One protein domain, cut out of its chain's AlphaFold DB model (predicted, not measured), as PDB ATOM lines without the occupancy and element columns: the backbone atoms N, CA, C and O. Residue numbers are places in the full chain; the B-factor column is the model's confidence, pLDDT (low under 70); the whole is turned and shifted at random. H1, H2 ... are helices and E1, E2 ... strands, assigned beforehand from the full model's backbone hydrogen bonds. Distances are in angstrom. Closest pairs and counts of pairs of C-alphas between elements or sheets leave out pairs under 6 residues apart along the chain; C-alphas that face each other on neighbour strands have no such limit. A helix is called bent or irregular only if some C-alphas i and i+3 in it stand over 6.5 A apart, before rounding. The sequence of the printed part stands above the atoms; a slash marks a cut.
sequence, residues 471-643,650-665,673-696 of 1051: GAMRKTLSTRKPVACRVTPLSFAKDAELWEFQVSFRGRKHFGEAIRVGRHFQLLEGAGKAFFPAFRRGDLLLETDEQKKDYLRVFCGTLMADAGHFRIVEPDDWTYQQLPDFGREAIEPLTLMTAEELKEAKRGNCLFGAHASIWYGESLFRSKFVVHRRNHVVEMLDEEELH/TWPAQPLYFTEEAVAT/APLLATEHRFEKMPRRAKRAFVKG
ATOM      1  N   GLY A 471      16.226 -22.593  15.359       67.38
ATOM      2  CA  GLY A 471      14.881 -22.710  14.789       67.38
ATOM      3  C   GLY A 471      14.402 -21.401  14.153       67.38
ATOM      4  O   GLY A 471      13.935 -21.391  13.004       67.38
ATOM      5  N   ALA A 472      14.581 -20.294  14.875       65.38
ATOM      6  CA  ALA A 472      14.323 -18.938  14.402       65.38
ATOM      7  C   ALA A 472      15.170 -18.598  13.167       65.38
ATOM      8  O   ALA A 472      14.637 -18.243  12.109       65.38
ATOM      9  N   MET A 473      16.482 -18.812  13.251       68.50
ATOM     10  CA  MET A 473      17.407 -18.525  12.166       68.50
ATOM     11  C   MET A 473      17.155 -19.418  10.951       68.50
ATOM     12  O   MET A 473      17.136 -18.928   9.827       68.50
ATOM     13  N   ARG A 474      16.863 -20.708  11.135       73.25
ATOM     14  CA  ARG A 474      16.482 -21.627  10.053       73.25
ATOM     15  C   ARG A 474      15.217 -21.153   9.357       73.25
ATOM     16  O   ARG A 474      15.154 -21.201   8.126       73.25
ATOM     17  N   LYS A 475      14.218 -20.683  10.112       75.56
ATOM     18  CA  LYS A 475      13.002 -20.091   9.544       75.56
ATOM     19  C   LYS A 475      13.371 -18.872   8.704       75.56
ATOM     20  O   LYS A 475      12.961 -18.822   7.546       75.56
ATOM     21  N   THR A 476      14.217 -17.972   9.200       75.19
ATOM     22  CA  THR A 476      14.638 -16.779   8.452       75.19
ATOM     23  C   THR A 476      15.506 -17.101   7.230       75.19
ATOM     24  O   THR A 476      15.203 -16.622   6.138       75.19
ATOM     25  N   LEU A 477      16.506 -17.981   7.346       77.12
ATOM     26  CA  LEU A 477      17.337 -18.470   6.234       77.12
ATOM     27  C   LEU A 477      16.514 -19.226   5.181       77.12
ATOM     28  O   LEU A 477      16.880 -19.245   4.003       77.12
ATOM     29  N   SER A 478      15.389 -19.834   5.578       78.19
ATOM     30  CA  SER A 478      14.442 -20.457   4.646       78.19
ATOM     31  C   SER A 478      13.569 -19.445   3.896       78.19
ATOM     32  O   SER A 478      13.021 -19.778   2.839       78.19
ATOM     33  N   THR A 479      13.452 -18.207   4.393       82.06
ATOM     34  CA  THR A 479      12.715 -17.150   3.693       82.06
ATOM     35  C   THR A 479      13.456 -16.675   2.442       82.06
ATOM     36  O   THR A 479      14.657 -16.877   2.250       82.06
ATOM     37  N   ARG A 480      12.719 -16.002   1.551       78.94
ATOM     38  CA  ARG A 480      13.298 -15.388   0.348       78.94
ATOM     39  C   ARG A 480      14.056 -14.087   0.632       78.94
ATOM     40  O   ARG A 480      14.735 -13.622  -0.283       78.94
ATOM     41  N   LYS A 481      13.951 -13.514   1.841       82.00
ATOM     42  CA  LYS A 481      14.585 -12.233   2.188       82.00
ATOM     43  C   LYS A 481      16.104 -12.346   2.036       82.00
ATOM     44  O   LYS A 481      16.640 -13.378   2.439       82.00
ATOM     45  N   PRO A 482      16.800 -11.376   1.417       80.31
ATOM     46  CA  PRO A 482      18.258 -11.385   1.334       80.31
ATOM     47  C   PRO A 482      18.862 -11.407   2.743       80.31
ATOM     48  O   PRO A 482      18.272 -10.891   3.681       80.31
ATOM     49  N   VAL A 483      19.997 -12.086   2.876       83.81
ATOM     50  CA  VAL A 483      20.773 -12.161   4.120       83.81
ATOM     51  C   VAL A 483      22.105 -11.535   3.757       83.81
ATOM     52  O   VAL A 483      22.699 -11.959   2.758       83.81
ATOM     53  N   ALA A 484      22.484 -10.476   4.464       85.81
ATOM     54  CA  ALA A 484      23.772  -9.838   4.260       85.81
ATOM     55  C   ALA A 484      24.859 -10.782   4.787       85.81
ATOM     56  O   ALA A 484      24.647 -11.460   5.798       85.81
ATOM     57  N   CYS A 485      25.968 -10.878   4.061       88.50
ATOM     58  CA  CYS A 485      27.119 -11.693   4.421       88.50
ATOM     59  C   CYS A 485      28.407 -10.909   4.210       88.50
ATOM     60  O   CYS A 485      28.547 -10.211   3.205       88.50
ATOM     61  N   ARG A 486      29.358 -11.105   5.113       88.81
ATOM     62  CA  ARG A 486      30.766 -10.810   4.909       88.81
ATOM     63  C   ARG A 486      31.472 -12.123   4.575       88.81
ATOM     64  O   ARG A 486      31.236 -13.142   5.219       88.81
ATOM     65  N   VAL A 487      32.244 -12.124   3.497       91.88
ATOM     66  CA  VAL A 487      32.936 -13.308   2.987       91.88
ATOM     67  C   VAL A 487      34.427 -13.019   2.956       91.88
ATOM     68  O   VAL A 487      34.846 -12.062   2.309       91.88
ATOM     69  N   THR A 488      35.223 -13.860   3.605       93.75
ATOM     70  CA  THR A 488      36.675 -13.694   3.704       93.75
ATOM     71  C   THR A 488      37.367 -14.948   3.171       93.75
ATOM     72  O   THR A 488      37.162 -16.033   3.719       93.75
ATOM     73  N   PRO A 489      38.143 -14.866   2.076       94.75
ATOM     74  CA  PRO A 489      38.907 -16.007   1.572       94.75
ATOM     75  C   PRO A 489      39.904 -16.508   2.621       94.75
ATOM     76  O   PRO A 489      40.582 -15.705   3.251       94.75
ATOM     77  N   LEU A 490      40.025 -17.823   2.803       94.75
ATOM     78  CA  LEU A 490      40.963 -18.400   3.768       94.75
ATOM     79  C   LEU A 490      42.292 -18.711   3.074       94.75
ATOM     80  O   LEU A 490      42.374 -19.650   2.284       94.75
ATOM     81  N   SER A 491      43.334 -17.934   3.381       94.88
ATOM     82  CA  SER A 491      44.677 -18.042   2.778       94.88
ATOM     83  C   SER A 491      45.290 -19.444   2.907       94.88
ATOM     84  O   SER A 491      46.049 -19.885   2.040       94.88
ATOM     85  N   PHE A 492      44.924 -20.159   3.972       94.44
ATOM     86  CA  PHE A 492      45.452 -21.466   4.346       94.44
ATOM     87  C   PHE A 492      44.676 -22.665   3.782       94.44
ATOM     88  O   PHE A 492      44.958 -23.807   4.146       94.44
ATOM     89  N   ALA A 493      43.663 -22.458   2.938       94.19
ATOM     90  CA  ALA A 493      42.876 -23.556   2.384       94.19
ATOM     91  C   ALA A 493      42.368 -23.247   0.972       94.19
ATOM     92  O   ALA A 493      41.747 -22.217   0.711       94.19
ATOM     93  N   LYS A 494      42.586 -24.181   0.042       92.25
ATOM     94  CA  LYS A 494      42.161 -24.003  -1.351       92.25
ATOM     95  C   LYS A 494      40.634 -23.982  -1.474       92.25
ATOM     96  O   LYS A 494      39.947 -24.846  -0.930       92.25
ATOM     97  N   ASP A 495      40.110 -23.015  -2.233       92.25
ATOM     98  CA  ASP A 495      38.670 -22.807  -2.460       92.25
ATOM     99  C   ASP A 495      37.852 -22.690  -1.159       92.25
ATOM    100  O   ASP A 495      36.673 -23.083  -1.115       92.25
ATOM    101  N   ALA A 496      38.488 -22.179  -0.100       93.56
ATOM    102  CA  ALA A 496      37.881 -22.010   1.204       93.56
ATOM    103  C   ALA A 496      37.588 -20.538   1.520       93.56
ATOM    104  O   ALA A 496      38.383 -19.644   1.239       93.56
ATOM    105  N   GLU A 497      36.430 -20.284   2.118       94.38
ATOM    106  CA  GLU A 497      35.980 -18.950   2.511       94.38
ATOM    107  C   GLU A 497      35.287 -19.021   3.870       94.38
ATOM    108  O   GLU A 497      34.448 -19.899   4.094       94.38
ATOM    109  N   LEU A 498      35.580 -18.068   4.746       92.19
ATOM    110  CA  LEU A 498      34.793 -17.776   5.933       92.19
ATOM    111  C   LEU A 498      33.601 -16.905   5.528       92.19
ATOM    112  O   LEU A 498      33.748 -15.903   4.841       92.19
ATOM    113  N   TRP A 499      32.409 -17.329   5.911       90.81
ATOM    114  CA  TRP A 499      31.135 -16.677   5.659       90.81
ATOM    115  C   TRP A 499      30.544 -16.267   6.993       90.81
ATOM    116  O   TRP A 499      30.053 -17.106   7.745       90.81
ATOM    117  N   GLU A 500      30.528 -14.974   7.239       87.94
ATOM    118  CA  GLU A 500      29.885 -14.362   8.387       87.94
ATOM    119  C   GLU A 500      28.578 -13.764   7.884       87.94
ATOM    120  O   GLU A 500      28.533 -13.132   6.827       87.94
ATOM    121  N   PHE A 501      27.466 -13.997   8.565       85.81
ATOM    122  CA  PHE A 501      26.160 -13.590   8.062       85.81
ATOM    123  C   PHE A 501      25.253 -13.053   9.156       85.81
ATOM    124  O   PHE A 501      25.270 -13.538  10.283       85.81
ATOM    125  N   GLN A 502      24.426 -12.074   8.785       84.56
ATOM    126  CA  GLN A 502      23.516 -11.388   9.695       84.56
ATOM    127  C   GLN A 502      22.056 -11.628   9.304       84.56
ATOM    128  O   GLN A 502      21.653 -11.447   8.150       84.56
ATOM    129  N   VAL A 503      21.236 -12.033  10.268       80.12
ATOM    130  CA  VAL A 503      19.847 -12.448  10.071       80.12
ATOM    131  C   VAL A 503      18.953 -11.742  11.080       80.12
ATOM    132  O   VAL A 503      19.152 -11.900  12.270       80.12
ATOM    133  N   SER A 504      17.923 -11.019  10.641       75.44
ATOM    134  CA  SER A 504      16.959 -10.405  11.569       75.44
ATOM    135  C   SER A 504      15.749 -11.312  11.821       75.44
ATOM    136  O   SER A 504      15.098 -11.755  10.867       75.44
ATOM    137  N   PHE A 505      15.400 -11.572  13.081       67.00
ATOM    138  CA  PHE A 505      14.197 -12.309  13.474       67.00
ATOM    139  C   PHE A 505      13.523 -11.639  14.678       67.00
ATOM    140  O   PHE A 505      14.149 -11.429  15.705       67.00
ATOM    141  N   ARG A 506      12.224 -11.313  14.546       69.12
ATOM    142  CA  ARG A 506      11.431 -10.611  15.579       69.12
ATOM    143  C   ARG A 506      12.116  -9.336  16.117       69.12
ATOM    144  O   ARG A 506      12.258  -9.179  17.318       69.12
ATOM    145  N   GLY A 507      12.593  -8.469  15.223       70.25
ATOM    146  CA  GLY A 507      13.299  -7.228  15.588       70.25
ATOM    147  C   GLY A 507      14.774  -7.420  15.963       70.25
ATOM    148  O   GLY A 507      15.579  -6.535  15.711       70.25
ATOM    149  N   ARG A 508      15.171  -8.612  16.422       62.03
ATOM    150  CA  ARG A 508      16.551  -8.906  16.839       62.03
ATOM    151  C   ARG A 508      17.448  -9.266  15.654       62.03
ATOM    152  O   ARG A 508      17.015  -9.970  14.737       62.03
ATOM    153  N   LYS A 509      18.694  -8.783  15.654       69.88
ATOM    154  CA  LYS A 509      19.753  -9.135  14.687       69.88
ATOM    155  C   LYS A 509      20.518 -10.362  15.227       69.88
ATOM    156  O   LYS A 509      20.857 -10.413  16.396       69.88
ATOM    157  N   HIS A 510      20.783 -11.352  14.379       70.88
ATOM    158  CA  HIS A 510      21.532 -12.572  14.707       70.88
ATOM    159  C   HIS A 510      22.761 -12.680  13.821       70.88
ATOM    160  O   HIS A 510      22.647 -12.444  12.618       70.88
ATOM    161  N   PHE A 511      23.888 -13.107  14.381       76.38
ATOM    162  CA  PHE A 511      25.126 -13.337  13.638       76.38
ATOM    163  C   PHE A 511      25.484 -14.825  13.638       76.38
ATOM    164  O   PHE A 511      25.241 -15.547  14.607       76.38
ATOM    165  N   GLY A 512      26.020 -15.302  12.522       80.94
ATOM    166  CA  GLY A 512      26.496 -16.671  12.388       80.94
ATOM    167  C   GLY A 512      27.713 -16.744  11.484       80.94
ATOM    168  O   GLY A 512      27.857 -15.940  10.565       80.94
ATOM    169  N   GLU A 513      28.563 -17.732  11.738       85.81
ATOM    170  CA  GLU A 513      29.804 -17.950  11.004       85.81
ATOM    171  C   GLU A 513      29.835 -19.342  10.388       85.81
ATOM    172  O   GLU A 513      29.259 -20.309  10.902       85.81
ATOM    173  N   ALA A 514      30.507 -19.463   9.253       88.38
ATOM    174  CA  ALA A 514      30.584 -20.714   8.535       88.38
ATOM    175  C   ALA A 514      31.765 -20.776   7.594       88.38
ATOM    176  O   ALA A 514      32.102 -19.802   6.943       88.38
ATOM    177  N   ILE A 515      32.313 -21.964   7.411       90.12
ATOM    178  CA  ILE A 515      33.375 -22.200   6.445       90.12
ATOM    179  C   ILE A 515      32.776 -22.878   5.222       90.12
ATOM    180  O   ILE A 515      32.163 -23.948   5.302       90.12
ATOM    181  N   ARG A 516      32.949 -22.248   4.064       91.44
ATOM    182  CA  ARG A 516      32.685 -22.849   2.763       91.44
ATOM    183  C   ARG A 516      33.979 -23.457   2.249       91.44
ATOM    184  O   ARG A 516      34.938 -22.726   2.096       91.44
ATOM    185  N   VAL A 517      33.987 -24.746   1.919       90.88
ATOM    186  CA  VAL A 517      35.085 -25.399   1.182       90.88
ATOM    187  C   VAL A 517      34.504 -26.001  -0.093       90.88
ATOM    188  O   VAL A 517      33.688 -26.936  -0.059       90.88
ATOM    189  N   GLY A 518      34.831 -25.404  -1.239       88.94
ATOM    190  CA  GLY A 518      34.217 -25.738  -2.523       88.94
ATOM    191  C   GLY A 518      32.688 -25.561  -2.499       88.94
ATOM    192  O   GLY A 518      32.169 -24.446  -2.423       88.94
ATOM    193  N   ARG A 519      31.928 -26.663  -2.589       84.69
ATOM    194  CA  ARG A 519      30.444 -26.654  -2.548       84.69
ATOM    195  C   ARG A 519      29.856 -26.965  -1.170       84.69
ATOM    196  O   ARG A 519      28.630 -26.983  -1.027       84.69
ATOM    197  N   HIS A 520      30.696 -27.267  -0.187       84.25
ATOM    198  CA  HIS A 520      30.265 -27.647   1.149       84.25
ATOM    199  C   HIS A 520      30.328 -26.448   2.082       84.25
ATOM    200  O   HIS A 520      31.286 -25.691   2.037       84.25
ATOM    201  N   PHE A 521      29.304 -26.298   2.913       86.19
ATOM    202  CA  PHE A 521      29.267 -25.322   3.992       86.19
ATOM    203  C   PHE A 521      29.275 -26.082   5.311       86.19
ATOM    204  O   PHE A 521      28.508 -27.040   5.468       86.19
ATOM    205  N   GLN A 522      30.124 -25.648   6.228       85.06
ATOM    206  CA  GLN A 522      30.201 -26.125   7.595       85.06
ATOM    207  C   GLN A 522      29.948 -24.931   8.509       85.06
ATOM    208  O   GLN A 522      30.682 -23.952   8.459       85.06
ATOM    209  N   LEU A 523      28.881 -24.988   9.301       82.44
ATOM    210  CA  LEU A 523      28.612 -23.959  10.299       82.44
ATOM    211  C   LEU A 523      29.638 -24.077  11.432       82.44
ATOM    212  O   LEU A 523      29.986 -25.200  11.815       82.44
ATOM    213  N   LEU A 524      30.103 -22.935  11.927       81.81
ATOM    214  CA  LEU A 524      30.978 -22.823  13.086       81.81
ATOM    215  C   LEU A 524      30.104 -22.563  14.313       81.81
ATOM    216  O   LEU A 524      29.202 -21.736  14.266       81.81
ATOM    217  N   GLU A 525      30.319 -23.329  15.377       69.62
ATOM    218  CA  GLU A 525      29.408 -23.406  16.531       69.62
ATOM    219  C   GLU A 525      30.043 -22.924  17.839       69.62
ATOM    220  O   GLU A 525      29.510 -23.188  18.911       69.62
ATOM    221  N   GLY A 526      31.230 -22.316  17.788       72.44
ATOM    222  CA  GLY A 526      32.033 -22.091  18.992       72.44
ATOM    223  C   GLY A 526      32.795 -23.347  19.443       72.44
ATOM    224  O   GLY A 526      33.694 -23.276  20.269       72.44
ATOM    225  N   ALA A 527      32.476 -24.526  18.897       75.62
ATOM    226  CA  ALA A 527      33.155 -25.775  19.227       75.62
ATOM    227  C   ALA A 527      34.199 -26.151  18.164       75.62
ATOM    228  O   ALA A 527      33.865 -26.366  16.995       75.62
ATOM    229  N   GLY A 528      35.444 -26.397  18.586       75.38
ATOM    230  CA  GLY A 528      36.540 -26.794  17.684       75.38
ATOM    231  C   GLY A 528      36.258 -28.063  16.871       75.38
ATOM    232  O   GLY A 528      36.778 -28.245  15.771       75.38
ATOM    233  N   LYS A 529      35.352 -28.932  17.346       78.00
ATOM    234  CA  LYS A 529      34.902 -30.126  16.608       78.00
ATOM    235  C   LYS A 529      34.214 -29.801  15.280       78.00
ATOM    236  O   LYS A 529      34.251 -30.651  14.391       78.00
ATOM    237  N   ALA A 530      33.587 -28.632  15.138       74.00
ATOM    238  CA  ALA A 530      32.932 -28.215  13.899       74.00
ATOM    239  C   ALA A 530      33.934 -27.690  12.856       74.00
ATOM    240  O   ALA A 530      33.680 -27.805  11.657       74.00
ATOM    241  N   PHE A 531      35.093 -27.197  13.303       85.31
ATOM    242  CA  PHE A 531      36.129 -26.617  12.451       85.31
ATOM    243  C   PHE A 531      36.844 -27.675  11.592       85.31
ATOM    244  O   PHE A 531      36.860 -27.596  10.365       85.31
ATOM    245  N   PHE A 532      37.367 -28.745  12.203       85.81
ATOM    246  CA  PHE A 532      38.184 -29.741  11.485       85.81
ATOM    247  C   PHE A 532      37.468 -30.484  10.332       85.81
ATOM    248  O   PHE A 532      38.092 -30.726   9.294       85.81
ATOM    249  N   PRO A 533      36.180 -30.876  10.438       82.31
ATOM    250  CA  PRO A 533      35.456 -31.510   9.337       82.31
ATOM    251  C   PRO A 533      35.353 -30.650   8.075       82.31
ATOM    252  O   PRO A 533      35.263 -31.229   6.989       82.31
ATOM    253  N   ALA A 534      35.384 -29.315   8.202       81.94
ATOM    254  CA  ALA A 534      35.362 -28.405   7.057       81.94
ATOM    255  C   ALA A 534      36.566 -28.652   6.138       81.94
ATOM    256  O   ALA A 534      36.415 -28.721   4.918       81.94
ATOM    257  N   PHE A 535      37.733 -28.895   6.735       85.00
ATOM    258  CA  PHE A 535      39.003 -29.028   6.024       85.00
ATOM    259  C   PHE A 535      39.419 -30.471   5.732       85.00
ATOM    260  O   PHE A 535      40.316 -30.682   4.933       85.00
ATOM    261  N   ARG A 536      38.719 -31.498   6.241       81.88
ATOM    262  CA  ARG A 536      38.990 -32.906   5.853       81.88
ATOM    263  C   ARG A 536      38.857 -33.185   4.349       81.88
ATOM    264  O   ARG A 536      39.270 -34.249   3.898       81.88
ATOM    265  N   ARG A 537      38.178 -32.307   3.605       72.81
ATOM    266  CA  ARG A 537      37.927 -32.443   2.161       72.81
ATOM    267  C   ARG A 537      38.729 -31.469   1.300       72.81
ATOM    268  O   ARG A 537      38.688 -31.623   0.085       72.81
ATOM    269  N   GLY A 538      39.351 -30.461   1.904       75.62
ATOM    270  CA  GLY A 538      40.138 -29.454   1.199       75.62
ATOM    271  C   GLY A 538      41.620 -29.643   1.488       75.62
ATOM    272  O   GLY A 538      41.980 -30.147   2.547       75.62
ATOM    273  N   ASP A 539      42.467 -29.224   0.556       84.62
ATOM    274  CA  ASP A 539      43.906 -29.179   0.793       84.62
ATOM    275  C   ASP A 539      44.210 -27.964   1.681       84.62
ATOM    276  O   ASP A 539      43.935 -26.819   1.298       84.62
ATOM    277  N   LEU A 540      44.729 -28.218   2.886       91.81
ATOM    278  CA  LEU A 540      45.282 -27.176   3.748       91.81
ATOM    279  C   LEU A 540      46.641 -26.750   3.187       91.81
ATOM    280  O   LEU A 540      47.557 -27.562   3.072       91.81
ATOM    281  N   LEU A 541      46.752 -25.473   2.847       93.62
ATOM    282  CA  LEU A 541      47.957 -24.818   2.359       93.62
ATOM    283  C   LEU A 541      48.616 -24.137   3.560       93.62
ATOM    284  O   LEU A 541      48.238 -23.035   3.928       93.62
ATOM    285  N   LEU A 542      49.536 -24.830   4.228       94.50
ATOM    286  CA  LEU A 542      50.238 -24.330   5.421       94.50
ATOM    287  C   LEU A 542      51.737 -24.178   5.130       94.50
ATOM    288  O   LEU A 542      52.586 -24.624   5.902       94.50
ATOM    289  N   GLU A 543      52.047 -23.615   3.961       94.94
ATOM    290  CA  GLU A 543      53.408 -23.484   3.435       94.94
ATOM    291  C   GLU A 543      54.086 -22.222   3.968       94.94
ATOM    292  O   GLU A 543      55.247 -22.272   4.374       94.94
ATOM    293  N   THR A 544      53.348 -21.110   4.026       96.50
ATOM    294  CA  THR A 544      53.854 -19.828   4.526       96.50
ATOM    295  C   THR A 544      53.540 -19.631   6.005       96.50
ATOM    296  O   THR A 544      52.633 -20.250   6.568       96.50
ATOM    297  N   ASP A 545      54.298 -18.750   6.649       96.00
ATOM    298  CA  ASP A 545      54.089 -18.442   8.060       96.00
ATOM    299  C   ASP A 545      52.765 -17.701   8.288       96.00
ATOM    300  O   ASP A 545      52.022 -18.057   9.201       96.00
ATOM    301  N   GLU A 546      52.383 -16.798   7.384       94.31
ATOM    302  CA  GLU A 546      51.068 -16.143   7.385       94.31
ATOM    303  C   GLU A 546      49.904 -17.135   7.295       94.31
ATOM    304  O   GLU A 546      48.935 -17.003   8.035       94.31
ATOM    305  N   GLN A 547      50.003 -18.180   6.465       95.56
ATOM    306  CA  GLN A 547      48.964 -19.214   6.389       95.56
ATOM    307  C   GLN A 547      48.799 -19.960   7.719       95.56
ATOM    308  O   GLN A 547      47.680 -20.243   8.149       95.56
ATOM    309  N   LYS A 548      49.911 -20.275   8.392       96.31
ATOM    310  CA  LYS A 548      49.896 -20.940   9.704       96.31
ATOM    311  C   LYS A 548      49.284 -20.040  10.779       96.31
ATOM    312  O   LYS A 548      48.503 -20.525  11.598       96.31
ATOM    313  N   LYS A 549      49.603 -18.742  10.752       95.50
ATOM    314  CA  LYS A 549      49.028 -17.740  11.655       95.50
ATOM    315  C   LYS A 549      47.532 -17.558  11.414       95.50
ATOM    316  O   LYS A 549      46.756 -17.711  12.351       95.50
ATOM    317  N   ASP A 550      47.111 -17.345  10.167       94.62
ATOM    318  CA  ASP A 550      45.697 -17.212   9.795       94.62
ATOM    319  C   ASP A 550      44.889 -18.456  10.193       94.62
ATOM    320  O   ASP A 550      43.775 -18.333  10.700       94.62
ATOM    321  N   TYR A 551      45.456 -19.659  10.039       95.38
ATOM    322  CA  TYR A 551      44.817 -20.896  10.493       95.38
ATOM    323  C   TYR A 551      44.510 -20.867  11.994       95.38
ATOM    324  O   TYR A 551      43.392 -21.195  12.394       95.38
ATOM    325  N   LEU A 552      45.477 -20.451  12.822       95.38
ATOM    326  CA  LEU A 552      45.288 -20.331  14.269       95.38
ATOM    327  C   LEU A 552      44.325 -19.201  14.638       95.38
ATOM    328  O   LEU A 552      43.474 -19.410  15.496       95.38
ATOM    329  N   ARG A 553      44.393 -18.047  13.964       94.19
ATOM    330  CA  ARG A 553      43.472 -16.922  14.196       94.19
ATOM    331  C   ARG A 553      42.022 -17.312  13.938       94.19
ATOM    332  O   ARG A 553      41.173 -17.055  14.787       94.19
ATOM    333  N   VAL A 554      41.732 -17.977  12.813       91.81
ATOM    334  CA  VAL A 554      40.372 -18.470  12.544       91.81
ATOM    335  C   VAL A 554      40.013 -19.588  13.514       91.81
ATOM    336  O   VAL A 554      38.919 -19.569  14.060       91.81
ATOM    337  N   PHE A 555      40.903 -20.549  13.775       92.81
ATOM    338  CA  PHE A 555      40.596 -21.634  14.708       92.81
ATOM    339  C   PHE A 555      40.216 -21.100  16.096       92.81
ATOM    340  O   PHE A 555      39.112 -21.382  16.554       92.81
ATOM    341  N   CYS A 556      41.076 -20.292  16.718       91.94
ATOM    342  CA  CYS A 556      40.833 -19.696  18.030       91.94
ATOM    343  C   CYS A 556      39.620 -18.759  17.998       91.94
ATOM    344  O   CYS A 556      38.717 -18.923  18.805       91.94
ATOM    345  N   GLY A 557      39.497 -17.887  16.990       86.44
ATOM    346  CA  GLY A 557      38.322 -17.020  16.838       86.44
ATOM    347  C   GLY A 557      36.992 -17.775  16.715       86.44
ATOM    348  O   GLY A 557      35.950 -17.233  17.059       86.44
ATOM    349  N   THR A 558      37.018 -19.039  16.275       82.75
ATOM    350  CA  THR A 558      35.828 -19.910  16.223       82.75
ATOM    351  C   THR A 558      35.605 -20.748  17.479       82.75
ATOM    352  O   THR A 558      34.635 -21.511  17.523       82.75
ATOM    353  N   LEU A 559      36.498 -20.664  18.467       84.25
ATOM    354  CA  LEU A 559      36.384 -21.339  19.750       84.25
ATOM    355  C   LEU A 559      35.717 -20.440  20.785       84.25
ATOM    356  O   LEU A 559      36.040 -19.267  20.953       84.25
ATOM    357  N   MET A 560      34.817 -21.045  21.540       75.38
ATOM    358  CA  MET A 560      34.084 -20.400  22.604       75.38
ATOM    359  C   MET A 560      33.785 -21.436  23.681       75.38
ATOM    360  O   MET A 560      33.382 -22.566  23.386       75.38
ATOM    361  N   ALA A 561      33.986 -21.045  24.927       74.69
ATOM    362  CA  ALA A 561      33.667 -21.846  26.097       74.69
ATOM    363  C   ALA A 561      32.790 -21.031  27.058       74.69
ATOM    364  O   ALA A 561      32.363 -19.925  26.724       74.69
ATOM    365  N   ASP A 562      32.452 -21.600  28.216       68.06
ATOM    366  CA  ASP A 562      31.475 -21.003  29.135       68.06
ATOM    367  C   ASP A 562      31.896 -19.610  29.631       68.06
ATOM    368  O   ASP A 562      31.028 -18.767  29.839       68.06
ATOM    369  N   ALA A 563      33.206 -19.349  29.730       73.56
ATOM    370  CA  ALA A 563      33.751 -18.051  30.132       73.56
ATOM    371  C   ALA A 563      33.851 -17.027  28.981       73.56
ATOM    372  O   ALA A 563      34.149 -15.867  29.228       73.56
ATOM    373  N   GLY A 564      33.602 -17.409  27.724       76.88
ATOM    374  CA  GLY A 564      33.633 -16.489  26.584       76.88
ATOM    375  C   GLY A 564      34.393 -17.012  25.367       76.88
ATOM    376  O   GLY A 564      34.653 -18.209  25.221       76.88
ATOM    377  N   HIS A 565      34.710 -16.096  24.449       77.75
ATOM    378  CA  HIS A 565      35.477 -16.394  23.236       77.75
ATOM    379  C   HIS A 565      36.950 -16.598  23.552       77.75
ATOM    380  O   HIS A 565      37.503 -15.954  24.435       77.75
ATOM    381  N   PHE A 566      37.582 -17.480  22.792       87.75
ATOM    382  CA  PHE A 566      38.987 -17.811  22.944       87.75
ATOM    383  C   PHE A 566      39.793 -17.093  21.855       87.75
ATOM    384  O   PHE A 566      40.070 -17.655  20.798       87.75
ATOM    385  N   ARG A 567      40.121 -15.812  22.050       90.44
ATOM    386  CA  ARG A 567      40.648 -14.963  20.968       90.44
ATOM    387  C   ARG A 567      42.136 -14.679  21.126       90.44
ATOM    388  O   ARG A 567      42.578 -14.244  22.181       90.44
ATOM    389  N   ILE A 568      42.893 -14.875  20.046       94.25
ATOM    390  CA  ILE A 568      44.270 -14.378  19.953       94.25
ATOM    391  C   ILE A 568      44.209 -12.853  19.858       94.25
ATOM    392  O   ILE A 568      43.499 -12.334  18.997       94.25
ATOM    393  N   VAL A 569      44.933 -12.157  20.733       93.12
ATOM    394  CA  VAL A 569      45.035 -10.694  20.718       93.12
ATOM    395  C   VAL A 569      46.410 -10.298  20.200       93.12
ATOM    396  O   VAL A 569      47.427 -10.777  20.692       93.12
ATOM    397  N   GLU A 570      46.435  -9.419  19.204       92.88
ATOM    398  CA  GLU A 570      47.655  -8.866  18.612       92.88
ATOM    399  C   GLU A 570      47.598  -7.330  18.653       92.88
ATOM    400  O   GLU A 570      46.495  -6.787  18.651       92.88
ATOM    401  N   PRO A 571      48.739  -6.615  18.648       90.25
ATOM    402  CA  PRO A 571      48.770  -5.147  18.730       90.25
ATOM    403  C   PRO A 571      47.942  -4.412  17.666       90.25
ATOM    404  O   PRO A 571      47.405  -3.337  17.929       90.25
ATOM    405  N   ASP A 572      47.802  -5.011  16.481       84.31
ATOM    406  CA  ASP A 572      47.024  -4.458  15.368       84.31
ATOM    407  C   ASP A 572      45.530  -4.846  15.424       84.31
ATOM    408  O   ASP A 572      44.742  -4.432  14.569       84.31
ATOM    409  N   ASP A 573      45.115  -5.662  16.405       82.69
ATOM    410  CA  ASP A 573      43.724  -6.093  16.559       82.69
ATOM    411  C   ASP A 573      42.917  -4.989  17.248       82.69
ATOM    412  O   ASP A 573      43.381  -4.283  18.139       82.69
ATOM    413  N   TRP A 574      41.649  -4.846  16.889       83.00
ATOM    414  CA  TRP A 574      40.760  -3.943  17.608       83.00
ATOM    415  C   TRP A 574      40.534  -4.400  19.055       83.00
ATOM    416  O   TRP A 574      40.283  -3.556  19.911       83.00
ATOM    417  N   THR A 575      40.654  -5.700  19.353       82.69
ATOM    418  CA  THR A 575      40.548  -6.200  20.734       82.69
ATOM    419  C   THR A 575      41.688  -5.714  21.615       82.69
ATOM    420  O   THR A 575      41.487  -5.529  22.811       82.69
ATOM    421  N   TYR A 576      42.854  -5.414  21.034       88.69
ATOM    422  CA  TYR A 576      43.945  -4.751  21.745       88.69
ATOM    423  C   TYR A 576      43.503  -3.397  22.299       88.69
ATOM    424  O   TYR A 576      43.838  -3.053  23.424       88.69
ATOM    425  N   GLN A 577      42.693  -2.642  21.550       85.81
ATOM    426  CA  GLN A 577      42.203  -1.325  21.976       85.81
ATOM    427  C   GLN A 577      41.195  -1.394  23.130       85.81
ATOM    428  O   GLN A 577      40.982  -0.381  23.790       85.81
ATOM    429  N   GLN A 578      40.574  -2.555  23.359       84.19
ATOM    430  CA  GLN A 578      39.638  -2.763  24.466       84.19
ATOM    431  C   GLN A 578      40.322  -3.185  25.764       84.19
ATOM    432  O   GLN A 578      39.701  -3.124  26.823       84.19
ATOM    433  N   LEU A 579      41.583  -3.613  25.698       87.12
ATOM    434  CA  LEU A 579      42.318  -4.001  26.888       87.12
ATOM    435  C   LEU A 579      42.782  -2.760  27.664       87.12
ATOM    436  O   LEU A 579      43.206  -1.771  27.054       87.12
ATOM    437  N   PRO A 580      42.749  -2.812  29.007       90.81
ATOM    438  CA  PRO A 580      43.427  -1.829  29.844       90.81
ATOM    439  C   PRO A 580      44.914  -1.714  29.487       90.81
ATOM    440  O   PRO A 580      45.504  -2.653  28.953       90.81
ATOM    441  N   ASP A 581      45.544  -0.593  29.844       93.81
ATOM    442  CA  ASP A 581      46.965  -0.326  29.563       93.81
ATOM    443  C   ASP A 581      47.884  -1.476  29.996       93.81
ATOM    444  O   ASP A 581      48.691  -1.946  29.200       93.81
ATOM    445  N   PHE A 582      47.679  -2.009  31.204       90.31
ATOM    446  CA  PHE A 582      48.467  -3.135  31.714       90.31
ATOM    447  C   PHE A 582      48.292  -4.409  30.872       90.31
ATOM    448  O   PHE A 582      49.258  -5.111  30.596       90.31
ATOM    449  N   GLY A 583      47.068  -4.683  30.407       91.25
ATOM    450  CA  GLY A 583      46.791  -5.822  29.536       91.25
ATOM    451  C   GLY A 583      47.456  -5.654  28.173       91.25
ATOM    452  O   GLY A 583      47.970  -6.622  27.624       91.25
ATOM    453  N   ARG A 584      47.498  -4.421  27.652       94.69
ATOM    454  CA  ARG A 584      48.158  -4.084  26.384       94.69
ATOM    455  C   ARG A 584      49.668  -4.298  26.426       94.69
ATOM    456  O   ARG A 584      50.223  -4.853  25.482       94.69
ATOM    457  N   GLU A 585      50.315  -3.901  27.517       94.00
ATOM    458  CA  GLU A 585      51.766  -4.042  27.703       94.00
ATOM    459  C   GLU A 585      52.230  -5.506  27.770       94.00
ATOM    460  O   GLU A 585      53.358  -5.810  27.386       94.00
ATOM    461  N   ALA A 586      51.360  -6.421  28.209       93.19
ATOM    462  CA  ALA A 586      51.668  -7.844  28.335       93.19
ATOM    463  C   ALA A 586      51.483  -8.657  27.037       93.19
ATOM    464  O   ALA A 586      51.806  -9.848  27.008       93.19
ATOM    465  N   ILE A 587      50.940  -8.058  25.971       95.19
ATOM    466  CA  ILE A 587      50.605  -8.783  24.738       95.19
ATOM    467  C   ILE A 587      51.845  -9.026  23.892       95.19
ATOM    468  O   ILE A 587      52.558  -8.106  23.494       95.19
ATOM    469  N   GLU A 588      52.036 -10.289  23.533       93.25
ATOM    470  CA  GLU A 588      53.064 -10.720  22.602       93.25
ATOM    471  C   GLU A 588      52.442 -11.053  21.243       93.25
ATOM    472  O   GLU A 588      51.385 -11.691  21.174       93.25
ATOM    473  N   PRO A 589      53.087 -10.650  20.133       92.88
ATOM    474  CA  PRO A 589      52.595 -10.975  18.804       92.88
ATOM    475  C   PRO A 589      52.621 -12.489  18.569       92.88
ATOM    476  O   PRO A 589      53.500 -13.205  19.058       92.88
ATOM    477  N   LEU A 590      51.695 -12.977  17.741       95.94
ATOM    478  CA  LEU A 590      51.646 -14.382  17.346       95.94
ATOM    479  C   LEU A 590      52.931 -14.768  16.591       95.94
ATOM    480  O   LEU A 590      53.175 -14.329  15.457       95.94
ATOM    481  N   THR A 591      53.741 -15.628  17.204       96.62
ATOM    482  CA  THR A 591      55.036 -16.085  16.677       96.62
ATOM    483  C   THR A 591      55.051 -17.600  16.511       96.62
ATOM    484  O   THR A 591      54.430 -18.334  17.276       96.62
ATOM    485  N   LEU A 592      55.717 -18.096  15.467       96.81
ATOM    486  CA  LEU A 592      55.827 -19.535  15.220       96.81
ATOM    487  C   LEU A 592      57.024 -20.106  15.978       96.81
ATOM    488  O   LEU A 592      58.092 -19.502  15.988       96.81
ATOM    489  N   MET A 593      56.842 -21.288  16.563       95.94
ATOM    490  CA  MET A 593      57.909 -22.007  17.256       95.94
ATOM    491  C   MET A 593      59.012 -22.402  16.277       95.94
ATOM    492  O   MET A 593      58.756 -22.860  15.155       95.94
ATOM    493  N   THR A 594      60.248 -22.296  16.739       95.25
ATOM    494  CA  THR A 594      61.420 -22.807  16.038       95.25
ATOM    495  C   THR A 594      61.388 -24.338  15.957       95.25
ATOM    496  O   THR A 594      60.693 -25.038  16.701       95.25
ATOM    497  N   ALA A 595      62.175 -24.905  15.039       89.50
ATOM    498  CA  ALA A 595      62.267 -26.358  14.890       89.50
ATOM    499  C   ALA A 595      62.835 -27.060  16.142       89.50
ATOM    500  O   ALA A 595      62.609 -28.256  16.321       89.50
ATOM    501  N   GLU A 596      63.588 -26.345  16.978       90.69
ATOM    502  CA  GLU A 596      64.185 -26.849  18.219       90.69
ATOM    503  C   GLU A 596      63.142 -26.930  19.332       90.69
ATOM    504  O   GLU A 596      62.941 -28.010  19.890       90.69
ATOM    505  N   GLU A 597      62.378 -25.859  19.547       89.81
ATOM    506  CA  GLU A 597      61.259 -25.834  20.498       89.81
ATOM    507  C   GLU A 597      60.194 -26.883  20.137       89.81
ATOM    508  O   GLU A 597      59.654 -27.578  21.000       89.81
ATOM    509  N   LEU A 598      59.929 -27.080  18.838       90.19
ATOM    510  CA  LEU A 598      58.994 -28.109  18.377       90.19
ATOM    511  C   LEU A 598      59.503 -29.537  18.650       90.19
ATOM    512  O   LEU A 598      58.703 -30.440  18.912       90.19
ATOM    513  N   LYS A 599      60.824 -29.765  18.589       87.31
ATOM    514  CA  LYS A 599      61.440 -31.051  18.965       87.31
ATOM    515  C   LYS A 599      61.364 -31.274  20.474       87.31
ATOM    516  O   LYS A 599      61.090 -32.398  20.902       87.31
ATOM    517  N   GLU A 600      61.576 -30.225  21.263       85.69
ATOM    518  CA  GLU A 600      61.498 -30.266  22.724       85.69
ATOM    519  C   GLU A 600      60.075 -30.551  23.224       85.69
ATOM    520  O   GLU A 600      59.899 -31.335  24.158       85.69
ATOM    521  N   ALA A 601      59.055 -30.066  22.510       79.12
ATOM    522  CA  ALA A 601      57.651 -30.408  22.748       79.12
ATOM    523  C   ALA A 601      57.312 -31.913  22.536       79.12
ATOM    524  O   ALA A 601      56.170 -32.330  22.736       79.12
ATOM    525  N   LYS A 602      58.295 -32.756  22.157       58.47
ATOM    526  CA  LYS A 602      58.306 -34.237  22.247       58.47
ATOM    527  C   LYS A 602      57.100 -34.967  21.645       58.47
ATOM    528  O   LYS A 602      56.681 -36.021  22.129       58.47
ATOM    529  N   ARG A 603      56.570 -34.487  20.521       64.81
ATOM    530  CA  ARG A 603      55.524 -35.199  19.769       64.81
ATOM    531  C   ARG A 603      55.898 -35.259  18.299       64.81
ATOM    532  O   ARG A 603      55.711 -34.302  17.558       64.81
ATOM    533  N   GLY A 604      56.418 -36.406  17.860       66.19
ATOM    534  CA  GLY A 604      56.940 -36.640  16.502       66.19
ATOM    535  C   GLY A 604      55.920 -36.554  15.352       66.19
ATOM    536  O   GLY A 604      56.154 -37.126  14.295       66.19
ATOM    537  N   ASN A 605      54.783 -35.881  15.543       84.94
ATOM    538  CA  ASN A 605      53.727 -35.731  14.547       84.94
ATOM    539  C   ASN A 605      53.115 -34.315  14.516       84.94
ATOM    540  O   ASN A 605      51.969 -34.151  14.092       84.94
ATOM    541  N   CYS A 606      53.855 -33.297  14.959       90.38
ATOM    542  CA  CYS A 606      53.444 -31.899  14.827       90.38
ATOM    543  C   CYS A 606      53.791 -31.354  13.431       90.38
ATOM    544  O   CYS A 606      54.829 -31.675  12.853       90.38
ATOM    545  N   LEU A 607      52.890 -30.552  12.871       92.06
ATOM    546  CA  LEU A 607      53.076 -29.826  11.620       92.06
ATOM    547  C   LEU A 607      53.822 -28.510  11.864       92.06
ATOM    548  O   LEU A 607      54.801 -28.244  11.177       92.06
ATOM    549  N   PHE A 608      53.365 -27.731  12.846       95.94
ATOM    550  CA  PHE A 608      54.010 -26.521  13.355       95.94
ATOM    551  C   PHE A 608      53.525 -26.238  14.788       95.94
ATOM    552  O   PHE A 608      52.575 -26.877  15.254       95.94
ATOM    553  N   GLY A 609      54.170 -25.293  15.472       95.31
ATOM    554  CA  GLY A 609      53.715 -24.752  16.753       95.31
ATOM    555  C   GLY A 609      53.788 -23.226  16.776       95.31
ATOM    556  O   GLY A 609      54.405 -22.636  15.886       95.31
ATOM    557  N   ALA A 610      53.130 -22.592  17.745       97.44
ATOM    558  CA  ALA A 610      53.089 -21.137  17.881       97.44
ATOM    559  C   ALA A 610      52.924 -20.682  19.337       97.44
ATOM    560  O   ALA A 610      52.304 -21.382  20.136       97.44
ATOM    561  N   HIS A 611      53.423 -19.485  19.638       97.06
ATOM    562  CA  HIS A 611      53.165 -18.735  20.865       97.06
ATOM    563  C   HIS A 611      52.164 -17.620  20.574       97.06
ATOM    564  O   HIS A 611      52.317 -16.913  19.576       97.06
ATOM    565  N   ALA A 612      51.150 -17.461  21.425       97.12
ATOM    566  CA  ALA A 612      50.160 -16.398  21.279       97.12
ATOM    567  C   ALA A 612      49.664 -15.887  22.635       97.12
ATOM    568  O   ALA A 612      49.499 -16.680  23.567       97.12
ATOM    569  N   SER A 613      49.338 -14.597  22.704       97.19
ATOM    570  CA  SER A 613      48.517 -14.038  23.777       97.19
ATOM    571  C   SER A 613      47.035 -14.284  23.483       97.19
ATOM    572  O   SER A 613      46.536 -13.934  22.413       97.19
ATOM    573  N   ILE A 614      46.331 -14.908  24.422       95.12
ATOM    574  CA  ILE A 614      44.922 -15.284  24.315       95.12
ATOM    575  C   ILE A 614      44.137 -14.575  25.392       95.12
ATOM    576  O   ILE A 614      44.428 -14.728  26.573       95.12
ATOM    577  N   TRP A 615      43.092 -13.873  24.992       92.88
ATOM    578  CA  TRP A 615      42.095 -13.377  25.922       92.88
ATOM    579  C   TRP A 615      40.941 -14.372  25.998       92.88
ATOM    580  O   TRP A 615      40.327 -14.702  24.978       92.88
ATOM    581  N   TYR A 616      40.687 -14.884  27.201       90.50
ATOM    582  CA  TYR A 616      39.638 -15.856  27.471       90.50
ATOM    583  C   TYR A 616      39.049 -15.631  28.869       90.50
ATOM    584  O   TYR A 616      39.758 -15.697  29.871       90.50
ATOM    585  N   GLY A 617      37.740 -15.374  28.942       87.62
ATOM    586  CA  GLY A 617      37.091 -14.994  30.198       87.62
ATOM    587  C   GLY A 617      37.558 -13.636  30.699       87.62
ATOM    588  O   GLY A 617      37.588 -12.664  29.944       87.62
ATOM    589  N   GLU A 618      37.912 -13.592  31.976       91.06
ATOM    590  CA  GLU A 618      38.456 -12.415  32.661       91.06
ATOM    591  C   GLU A 618      39.993 -12.439  32.701       91.06
ATOM    592  O   GLU A 618      40.609 -11.630  33.387       91.06
ATOM    593  N   SER A 619      40.631 -13.348  31.956       94.75
ATOM    594  CA  SER A 619      42.080 -13.534  32.007       94.75
ATOM    595  C   SER A 619      42.728 -13.478  30.620       94.75
ATOM    596  O   SER A 619      42.145 -13.847  29.593       94.75
ATOM    597  N   LEU A 620      43.969 -12.997  30.595       95.81
ATOM    598  CA  LEU A 620      44.860 -13.000  29.441       95.81
ATOM    599  C   LEU A 620      45.966 -14.019  29.694       95.81
ATOM    600  O   LEU A 620      46.650 -13.962  30.711       95.81
ATOM    601  N   PHE A 621      46.168 -14.920  28.744       96.50
ATOM    602  CA  PHE A 621      47.115 -16.022  28.840       96.50
ATOM    603  C   PHE A 621      48.171 -15.921  27.748       96.50
ATOM    604  O   PHE A 621      47.854 -15.648  26.593       96.50
ATOM    605  N   ARG A 622      49.419 -16.244  28.066       97.12
ATOM    606  CA  ARG A 622      50.428 -16.637  27.083       97.12
ATOM    607  C   ARG A 622      50.313 -18.138  26.879       97.12
ATOM    608  O   ARG A 622      50.506 -18.918  27.804       97.12
ATOM    609  N   SER A 623      49.995 -18.559  25.664       96.56
ATOM    610  CA  SER A 623      49.713 -19.963  25.370       96.56
ATOM    611  C   SER A 623      50.611 -20.524  24.279       96.56
ATOM    612  O   SER A 623      50.956 -19.836  23.313       96.56
ATOM    613  N   LYS A 624      50.958 -21.808  24.417       96.38
ATOM    614  CA  LYS A 624      51.723 -22.573  23.423       96.38
ATOM    615  C   LYS A 624      50.798 -23.513  22.667       96.38
ATOM    616  O   LYS A 624      50.193 -24.406  23.258       96.38
ATOM    617  N   PHE A 625      50.737 -23.372  21.351       95.75
ATOM    618  CA  PHE A 625      49.943 -24.224  20.474       95.75
ATOM    619  C   PHE A 625      50.808 -25.162  19.653       95.75
ATOM    620  O   PHE A 625      51.854 -24.772  19.140       95.75
ATOM    621  N   VAL A 626      50.309 -26.372  19.413       95.25
ATOM    622  CA  VAL A 626      50.817 -27.265  18.370       95.25
ATOM    623  C   VAL A 626      49.690 -27.751  17.476       95.25
ATOM    624  O   VAL A 626      48.604 -28.101  17.936       95.25
ATOM    625  N   VAL A 627      49.957 -27.801  16.174       94.19
ATOM    626  CA  VAL A 627      49.015 -28.320  15.179       94.19
ATOM    627  C   VAL A 627      49.512 -29.666  14.688       94.19
ATOM    628  O   VAL A 627      50.613 -29.776  14.156       94.19
ATOM    629  N   HIS A 628      48.710 -30.715  14.843       92.31
ATOM    630  CA  HIS A 628      49.101 -32.082  14.485       92.31
ATOM    631  C   HIS A 628      49.020 -32.338  12.974       92.31
ATOM    632  O   HIS A 628      48.019 -32.038  12.328       92.31
ATOM    633  N   ARG A 629      50.030 -32.996  12.393       89.56
ATOM    634  CA  ARG A 629      50.121 -33.253  10.942       89.56
ATOM    635  C   ARG A 629      49.032 -34.190  10.411       89.56
ATOM    636  O   ARG A 629      48.609 -34.042   9.271       89.56
ATOM    637  N   ARG A 630      48.577 -35.168  11.205       85.69
ATOM    638  CA  ARG A 630      47.661 -36.231  10.730       85.69
ATOM    639  C   ARG A 630      46.187 -35.821  10.685       85.69
ATOM    640  O   ARG A 630      45.430 -36.363   9.887       85.69
ATOM    641  N   ASN A 631      45.753 -34.960  11.598       85.19
ATOM    642  CA  ASN A 631      44.342 -34.603  11.775       85.19
ATOM    643  C   ASN A 631      44.107 -33.089  11.836       85.19
ATOM    644  O   ASN A 631      42.951 -32.687  11.954       85.19
ATOM    645  N   HIS A 632      45.176 -32.287  11.758       89.44
ATOM    646  CA  HIS A 632      45.160 -30.827  11.866       89.44
ATOM    647  C   HIS A 632      44.551 -30.317  13.174       89.44
ATOM    648  O   HIS A 632      44.163 -29.158  13.268       89.44
ATOM    649  N   VAL A 633      44.464 -31.177  14.194       89.19
ATOM    650  CA  VAL A 633      43.956 -30.785  15.507       89.19
ATOM    651  C   VAL A 633      44.946 -29.820  16.135       89.19
ATOM    652  O   VAL A 633      46.146 -30.092  16.150       89.19
ATOM    653  N   VAL A 634      44.424 -28.699  16.619       93.12
ATOM    654  CA  VAL A 634      45.164 -27.740  17.432       93.12
ATOM    655  C   VAL A 634      45.083 -28.206  18.875       93.12
ATOM    656  O   VAL A 634      44.001 -28.515  19.374       93.12
ATOM    657  N   GLU A 635      46.231 -28.286  19.524       92.56
ATOM    658  CA  GLU A 635      46.350 -28.612  20.933       92.56
ATOM    659  C   GLU A 635      47.110 -27.494  21.635       92.56
ATOM    660  O   GLU A 635      48.160 -27.060  21.158       92.56
ATOM    661  N   MET A 636      46.567 -27.031  22.756       93.75
ATOM    662  CA  MET A 636      47.232 -26.093  23.650       93.75
ATOM    663  C   MET A 636      48.062 -26.905  24.646       93.75
ATOM    664  O   MET A 636      47.530 -27.793  25.309       93.75
ATOM    665  N   LEU A 637      49.373 -26.676  24.667       91.06
ATOM    666  CA  LEU A 637      50.321 -27.435  25.487       91.06
ATOM    667  C   LEU A 637      50.523 -26.834  26.870       91.06
ATOM    668  O   LEU A 637      50.801 -27.568  27.811       91.06
ATOM    669  N   ASP A 638      50.466 -25.512  26.941       87.56
ATOM    670  CA  ASP A 638      50.860 -24.727  28.098       87.56
ATOM    671  C   ASP A 638      50.080 -23.416  28.071       87.56
ATOM    672  O   ASP A 638      49.866 -22.857  26.986       87.56
ATOM    673  N   GLU A 639      49.682 -22.960  29.248       91.81
ATOM    674  CA  GLU A 639      49.003 -21.690  29.473       91.81
ATOM    675  C   GLU A 639      49.639 -21.023  30.697       91.81
ATOM    676  O   GLU A 639      49.648 -21.569  31.797       91.81
ATOM    677  N   GLU A 640      50.229 -19.853  30.485       95.94
ATOM    678  CA  GLU A 640      50.757 -18.992  31.536       95.94
ATOM    679  C   GLU A 640      49.817 -17.795  31.646       95.94
ATOM    680  O   GLU A 640      49.660 -17.033  30.693       95.94
ATOM    681  N   GLU A 641      49.146 -17.643  32.783       96.00
ATOM    682  CA  GLU A 641      48.288 -16.486  33.020       96.00
ATOM    683  C   GLU A 641      49.150 -15.226  33.161       96.00
ATOM    684  O   GLU A 641      49.999 -15.135  34.047       96.00
ATOM    685  N   LEU A 642      48.945 -14.263  32.260       95.81
ATOM    686  CA  LEU A 642      49.627 -12.971  32.280       95.81
ATOM    687  C   LEU A 642      48.900 -11.995  33.208       95.81
ATOM    688  O   LEU A 642      49.539 -11.314  34.004       95.81
ATOM    689  N   HIS A 643      47.567 -11.946  33.111       93.50
ATOM    690  CA  HIS A 643      46.703 -11.082  33.918       93.50
ATOM    691  C   HIS A 643      45.324 -11.715  34.142       93.50
ATOM    692  O   HIS A 643      44.790 -12.340  33.228       93.50
ATOM    693  N   THR A 650      32.547  -9.585  26.420       56.19
ATOM    694  CA  THR A 650      31.126  -9.819  26.148       56.19
ATOM    695  C   THR A 650      30.861  -9.602  24.665       56.19
ATOM    696  O   THR A 650      30.126  -8.713  24.244       56.19
ATOM    697  N   TRP A 651      31.477 -10.423  23.811       53.28
ATOM    698  CA  TRP A 651      31.122 -10.409  22.400       53.28
ATOM    699  C   TRP A 651      29.625 -10.730  22.289       53.28
ATOM    700  O   TRP A 651      29.197 -11.783  22.773       53.28
ATOM    701  N   PRO A 652      28.823  -9.898  21.607       47.03
ATOM    702  CA  PRO A 652      27.375 -10.065  21.554       47.03
ATOM    703  C   PRO A 652      26.848 -11.384  20.951       47.03
ATOM    704  O   PRO A 652      25.641 -11.581  20.864       47.03
ATOM    705  N   ALA A 653      27.688 -12.298  20.474       46.34
ATOM    706  CA  ALA A 653      27.196 -13.496  19.825       46.34
ATOM    707  C   ALA A 653      28.179 -14.649  20.000       46.34
ATOM    708  O   ALA A 653      29.245 -14.680  19.390       46.34
ATOM    709  N   GLN A 654      27.750 -15.675  20.734       52.00
ATOM    710  CA  GLN A 654      28.036 -17.024  20.258       52.00
ATOM    711  C   GLN A 654      27.596 -17.091  18.784       52.00
ATOM    712  O   GLN A 654      26.571 -16.477  18.457       52.00
ATOM    713  N   PRO A 655      28.268 -17.815  17.877       48.81
ATOM    714  CA  PRO A 655      27.651 -18.106  16.592       48.81
ATOM    715  C   PRO A 655      26.270 -18.724  16.871       48.81
ATOM    716  O   PRO A 655      26.182 -19.783  17.489       48.81
ATOM    717  N   LEU A 656      25.200 -18.027  16.452       51.06
ATOM    718  CA  LEU A 656      23.782 -18.288  16.772       51.06
ATOM    719  C   LEU A 656      23.198 -17.764  18.107       51.06
ATOM    720  O   LEU A 656      22.122 -18.235  18.478       51.06
ATOM    721  N   TYR A 657      23.787 -16.802  18.823       47.78
ATOM    722  CA  TYR A 657      23.140 -16.211  20.017       47.78
ATOM    723  C   TYR A 657      22.405 -14.888  19.767       47.78
ATOM    724  O   TYR A 657      22.497 -14.273  18.702       47.78
ATOM    725  N   PHE A 658      21.577 -14.518  20.746       44.59
ATOM    726  CA  PHE A 658      20.760 -13.309  20.762       44.59
ATOM    727  C   PHE A 658      21.575 -12.104  21.224       44.59
ATOM    728  O   PHE A 658      22.210 -12.172  22.269       44.59
ATOM    729  N   THR A 659      21.439 -10.984  20.522       40.53
ATOM    730  CA  THR A 659      21.652  -9.667  21.121       40.53
ATOM    731  C   THR A 659      20.299  -9.056  21.459       40.53
ATOM    732  O   THR A 659      19.412  -8.987  20.603       40.53
ATOM    733  N   GLU A 660      20.100  -8.653  22.715       41.88
ATOM    734  CA  GLU A 660      19.042  -7.688  23.032       41.88
ATOM    735  C   GLU A 660      19.497  -6.286  22.592       41.88
ATOM    736  O   GLU A 660      20.694  -6.018  22.485       41.88
ATOM    737  N   GLU A 661      18.539  -5.408  22.287       40.16
ATOM    738  CA  GLU A 661      18.733  -4.066  21.702       40.16
ATOM    739  C   GLU A 661      19.710  -3.149  22.464       40.16
ATOM    740  O   GLU A 661      20.164  -2.158  21.901       40.16
ATOM    741  N   ALA A 662      20.108  -3.496  23.691       37.84
ATOM    742  CA  ALA A 662      21.005  -2.701  24.527       37.84
ATOM    743  C   ALA A 662      22.471  -2.627  24.040       37.84
ATOM    744  O   ALA A 662      23.190  -1.732  24.464       37.84
ATOM    745  N   VAL A 663      22.918  -3.488  23.113       42.41
ATOM    746  CA  VAL A 663      24.299  -3.433  22.562       42.41
ATOM    747  C   VAL A 663      24.422  -2.455  21.369       42.41
ATOM    748  O   VAL A 663      25.457  -2.363  20.711       42.41
ATOM    749  N   ALA A 664      23.368  -1.691  21.064       36.12
ATOM    750  CA  ALA A 664      23.306  -0.773  19.922       36.12
ATOM    751  C   ALA A 664      24.006   0.589  20.136       36.12
ATOM    752  O   ALA A 664      23.604   1.585  19.534       36.12
ATOM    753  N   THR A 665      25.062   0.659  20.951       37.28
ATOM    754  CA  THR A 665      26.056   1.748  20.854       37.28
ATOM    755  C   THR A 665      27.173   1.434  19.861       37.28
ATOM    756  O   THR A 665      27.878   2.347  19.438       37.28
ATOM    757  N   ALA A 673      36.103  -8.719  12.017       61.03
ATOM    758  CA  ALA A 673      36.666 -10.039  11.703       61.03
ATOM    759  C   ALA A 673      38.003 -10.280  12.434       61.03
ATOM    760  O   ALA A 673      38.661  -9.308  12.822       61.03
ATOM    761  N   PRO A 674      38.440 -11.543  12.602       65.19
ATOM    762  CA  PRO A 674      39.840 -11.814  12.921       65.19
ATOM    763  C   PRO A 674      40.755 -11.138  11.887       65.19
ATOM    764  O   PRO A 674      40.385 -11.021  10.714       65.19
ATOM    765  N   LEU A 675      41.940 -10.703  12.322       70.62
ATOM    766  CA  LEU A 675      42.994 -10.194  11.440       70.62
ATOM    767  C   LEU A 675      43.422 -11.296  10.466       70.62
ATOM    768  O   LEU A 675      44.241 -12.149  10.789       70.62
ATOM    769  N   LEU A 676      42.836 -11.305   9.277       82.81
ATOM    770  CA  LEU A 676      43.238 -12.193   8.196       82.81
ATOM    771  C   LEU A 676      44.003 -11.382   7.162       82.81
ATOM    772  O   LEU A 676      43.662 -10.231   6.894       82.81
ATOM    773  N   ALA A 677      45.016 -11.995   6.550       79.31
ATOM    774  CA  ALA A 677      45.802 -11.348   5.499       79.31
ATOM    775  C   ALA A 677      44.967 -11.000   4.248       79.31
ATOM    776  O   ALA A 677      45.405 -10.244   3.381       79.31
ATOM    777  N   THR A 678      43.772 -11.578   4.122       84.19
ATOM    778  CA  THR A 678      42.855 -11.391   3.002       84.19
ATOM    779  C   THR A 678      41.780 -10.355   3.321       84.19
ATOM    780  O   THR A 678      41.132 -10.388   4.367       84.19
ATOM    781  N   GLU A 679      41.530  -9.454   2.369       85.88
ATOM    782  CA  GLU A 679      40.418  -8.513   2.475       85.88
ATOM    783  C   GLU A 679      39.065  -9.235   2.410       85.88
ATOM    784  O   GLU A 679      38.854 -10.188   1.648       85.88
ATOM    785  N   HIS A 680      38.120  -8.752   3.212       86.19
ATOM    786  CA  HIS A 680      36.755  -9.249   3.216       86.19
ATOM    787  C   HIS A 680      35.923  -8.582   2.115       86.19
ATOM    788  O   HIS A 680      36.107  -7.413   1.783       86.19
ATOM    789  N   ARG A 681      34.937  -9.308   1.582       91.38
ATOM    790  CA  ARG A 681      33.959  -8.784   0.619       91.38
ATOM    791  C   ARG A 681      32.537  -8.910   1.152       91.38
ATOM    792  O   ARG A 681      32.176  -9.923   1.750       91.38
ATOM    793  N   PHE A 682      31.707  -7.901   0.910       88.56
ATOM    794  CA  PHE A 682      30.291  -7.940   1.275       88.56
ATOM    795  C   PHE A 682      29.456  -8.527   0.138       88.56
ATOM    796  O   PHE A 682      29.452  -8.023  -0.985       88.56
ATOM    797  N   GLU A 683      28.709  -9.586   0.433       90.44
ATOM    798  CA  GLU A 683      27.868 -10.285  -0.534       90.44
ATOM    799  C   GLU A 683      26.464 -10.561   0.010       90.44
ATOM    800  O   GLU A 683      26.212 -10.654   1.210       90.44
ATOM    801  N   LYS A 684      25.504 -10.754  -0.901       88.62
ATOM    802  CA  LYS A 684      24.188 -11.296  -0.545       88.62
ATOM    803  C   LYS A 684      24.252 -12.816  -0.572       88.62
ATOM    804  O   LYS A 684      24.568 -13.391  -1.612       88.62
ATOM    805  N   MET A 685      23.833 -13.476   0.512       88.00
ATOM    806  CA  MET A 685      23.880 -14.939   0.577       88.00
ATOM    807  C   MET A 685      23.090 -15.588  -0.575       88.00
ATOM    808  O   MET A 685      21.856 -15.438  -0.639       88.00
ATOM    809  N   PRO A 686      23.735 -16.363  -1.468       88.12
ATOM    810  CA  PRO A 686      23.040 -16.969  -2.589       88.12
ATOM    811  C   PRO A 686      22.046 -18.027  -2.099       88.12
ATOM    812  O   PRO A 686      22.282 -18.755  -1.134       88.12
ATOM    813  N   ARG A 687      20.914 -18.190  -2.803       85.31
ATOM    814  CA  ARG A 687      19.856 -19.158  -2.423       85.31
ATOM    815  C   ARG A 687      20.376 -20.589  -2.253       85.31
ATOM    816  O   ARG A 687      19.823 -21.355  -1.465       85.31
ATOM    817  N   ARG A 688      21.406 -20.970  -3.018       81.69
ATOM    818  CA  ARG A 688      22.056 -22.284  -2.902       81.69
ATOM    819  C   ARG A 688      22.837 -22.412  -1.595       81.69
ATOM    820  O   ARG A 688      22.676 -23.442  -0.954       81.69
ATOM    821  N   ALA A 689      23.569 -21.376  -1.176       81.94
ATOM    822  CA  ALA A 689      24.232 -21.329   0.126       81.94
ATOM    823  C   ALA A 689      23.202 -21.409   1.256       81.94
ATOM    824  O   ALA A 689      23.289 -22.318   2.064       81.94
ATOM    825  N   LYS A 690      22.124 -20.610   1.227       85.19
ATOM    826  CA  LYS A 690      21.021 -20.715   2.213       85.19
ATOM    827  C   LYS A 690      20.457 -22.128   2.336       85.19
ATOM    828  O   LYS A 690      20.242 -22.639   3.428       85.19
ATOM    829  N   ARG A 691      20.219 -22.794   1.200       82.25
ATOM    830  CA  ARG A 691      19.764 -24.192   1.191       82.25
ATOM    831  C   ARG A 691      20.832 -25.147   1.708       82.25
ATOM    832  O   ARG A 691      20.456 -26.128   2.337       82.25
ATOM    833  N   ALA A 692      22.107 -24.907   1.411       77.94
ATOM    834  CA  ALA A 692      23.218 -25.699   1.920       77.94
ATOM    835  C   ALA A 692      23.356 -25.536   3.440       77.94
ATOM    836  O   ALA A 692      23.456 -26.550   4.109       77.94
ATOM    837  N   PHE A 693      23.200 -24.324   3.979       74.81
ATOM    838  CA  PHE A 693      23.112 -24.037   5.414       74.81
ATOM    839  C   PHE A 693      21.966 -24.787   6.085       74.81
ATOM    840  O   PHE A 693      22.175 -25.565   7.006       74.81
ATOM    841  N   VAL A 694      20.749 -24.652   5.550       74.31
ATOM    842  CA  VAL A 694      19.556 -25.327   6.091       74.31
ATOM    843  C   VAL A 694      19.636 -26.860   5.975       74.31
ATOM    844  O   VAL A 694      18.933 -27.573   6.697       74.31
ATOM    845  N   LYS A 695      20.441 -27.382   5.038       73.56
ATOM    846  CA  LYS A 695      20.645 -28.823   4.805       73.56
ATOM    847  C   LYS A 695      21.933 -29.376   5.418       73.56
ATOM    848  O   LYS A 695      22.080 -30.598   5.411       73.56
ATOM    849  N   GLY A 696      22.846 -28.522   5.882       66.19
ATOM    850  CA  GLY A 696      24.118 -28.896   6.488       66.19
ATOM    851  C   GLY A 696      23.824 -29.770   7.694       66.19
ATOM    852  O   GLY A 696      23.282 -29.309   8.687       66.19
TER     853      GLY A 696
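This is residues 471 to 643, 650 to 665 and 673 to 696 of the 1051 residues of an uncharacterized protein of Pseudohalocynthiibacter aestuariivivens (UniProt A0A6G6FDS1). Two strongly twisted antiparallel sheets make two lobes set one after the other along the longest axis: a five-stranded one with H1 and H7 over one face and H2 over the other, and a three-stranded one of long, bent strands with H3 over one face and H6 over the other. H3 lies between the lobes, near H2, while H4 and H5 sit at one end of the three-stranded lobe. The 213 printed residues run H1 E1 E2 E3 E4 H2 H3 H4 H5 H6 E5 E6 E7 E8 H7, with sheet orders E4 E3 E2 E1 E8 and E5 E6 E7. The class is mixed, helices and strands; the whole is compact, with a radius of gyration of the C-alphas of 17.8 A and spans of 55 by 40 by 28 A.

H1, residues 471 to 478, begins at C-alpha 471 (14.881, -22.710, 14.789). E1 is residues 484 to 489, E2 496 to 505 (28.4 A), E3 508 to 517 (29.3 A) and E4 520 to 524; they form a meander, each strand the antiparallel neighbour of the one before. H2 is residues 528 to 535, H3 545 to 557 (18.1 A), H4 574 to 578, H5 581 to 585 and H6 595 to 600. E5, residues 606 to 616 (24.7 A), E6, 619 to 628 (26.5 A), and E7, 634 to 643 (23.5 A), form a second meander; they bend by 73, 59 and 68 degrees at residues 613, 622 and 637. E8 is residues 681 to 684, and H7, 687 to 695, ends at C-alpha 695 (20.645, -28.823, 4.805).

In the larger sheet, N 510 and O 503 of the hairpin E2 and E3 are 2.7 A apart, and N 485 of E1 and O 683 of E8 2.9 A. H1 and H7 lie on the same face and touch, closest at the C-alphas of Leu 477 and Lys 690, 5.9 A, opposite ways at a shallow tilt of 30 degrees. H2 runs along the strands over E4 and E3, its height over the sheet 8.3 A. H2 and H3 are close but not clearly touching, the C-alphas of Phe 531 and Phe 555 7.1 A apart. H3 is on the smaller sheet at a height of 9.0 A, and H6 is on the opposite face, the C-alphas of Leu 598 and Gly 609 of E5 6.5 A apart. In this sheet N 614 of E5 and O 621 of E6 are 2.8 A apart, and N 637 of E7 and O 624 of E6 2.8 A. H5 only grazes this sheet; H4 is on neither sheet and is close to H5 but not clearly touching, the C-alphas of Tyr 576 and Arg 584 6.3 A apart. Every O i to N i+4 pair is within hydrogen-bond range in H1, H3, H5, H6 and H7; H2 has 0 of 4 and H4 0 of 1, with 3 of 5 and 2 of 2 O i to N i+3 pairs.

The farthest C-alphas, Arg 506 and Glu 596, are 55.3 A apart. Residues 644 to 649 and 666 to 672 are not printed, with gaps of 17.5 A and 18.3 A between C-alphas across the cuts. The H3 to H4 link is long. The mean pLDDT of the printed part is 83.1; 31 residues are under 70, among them 650 to 665.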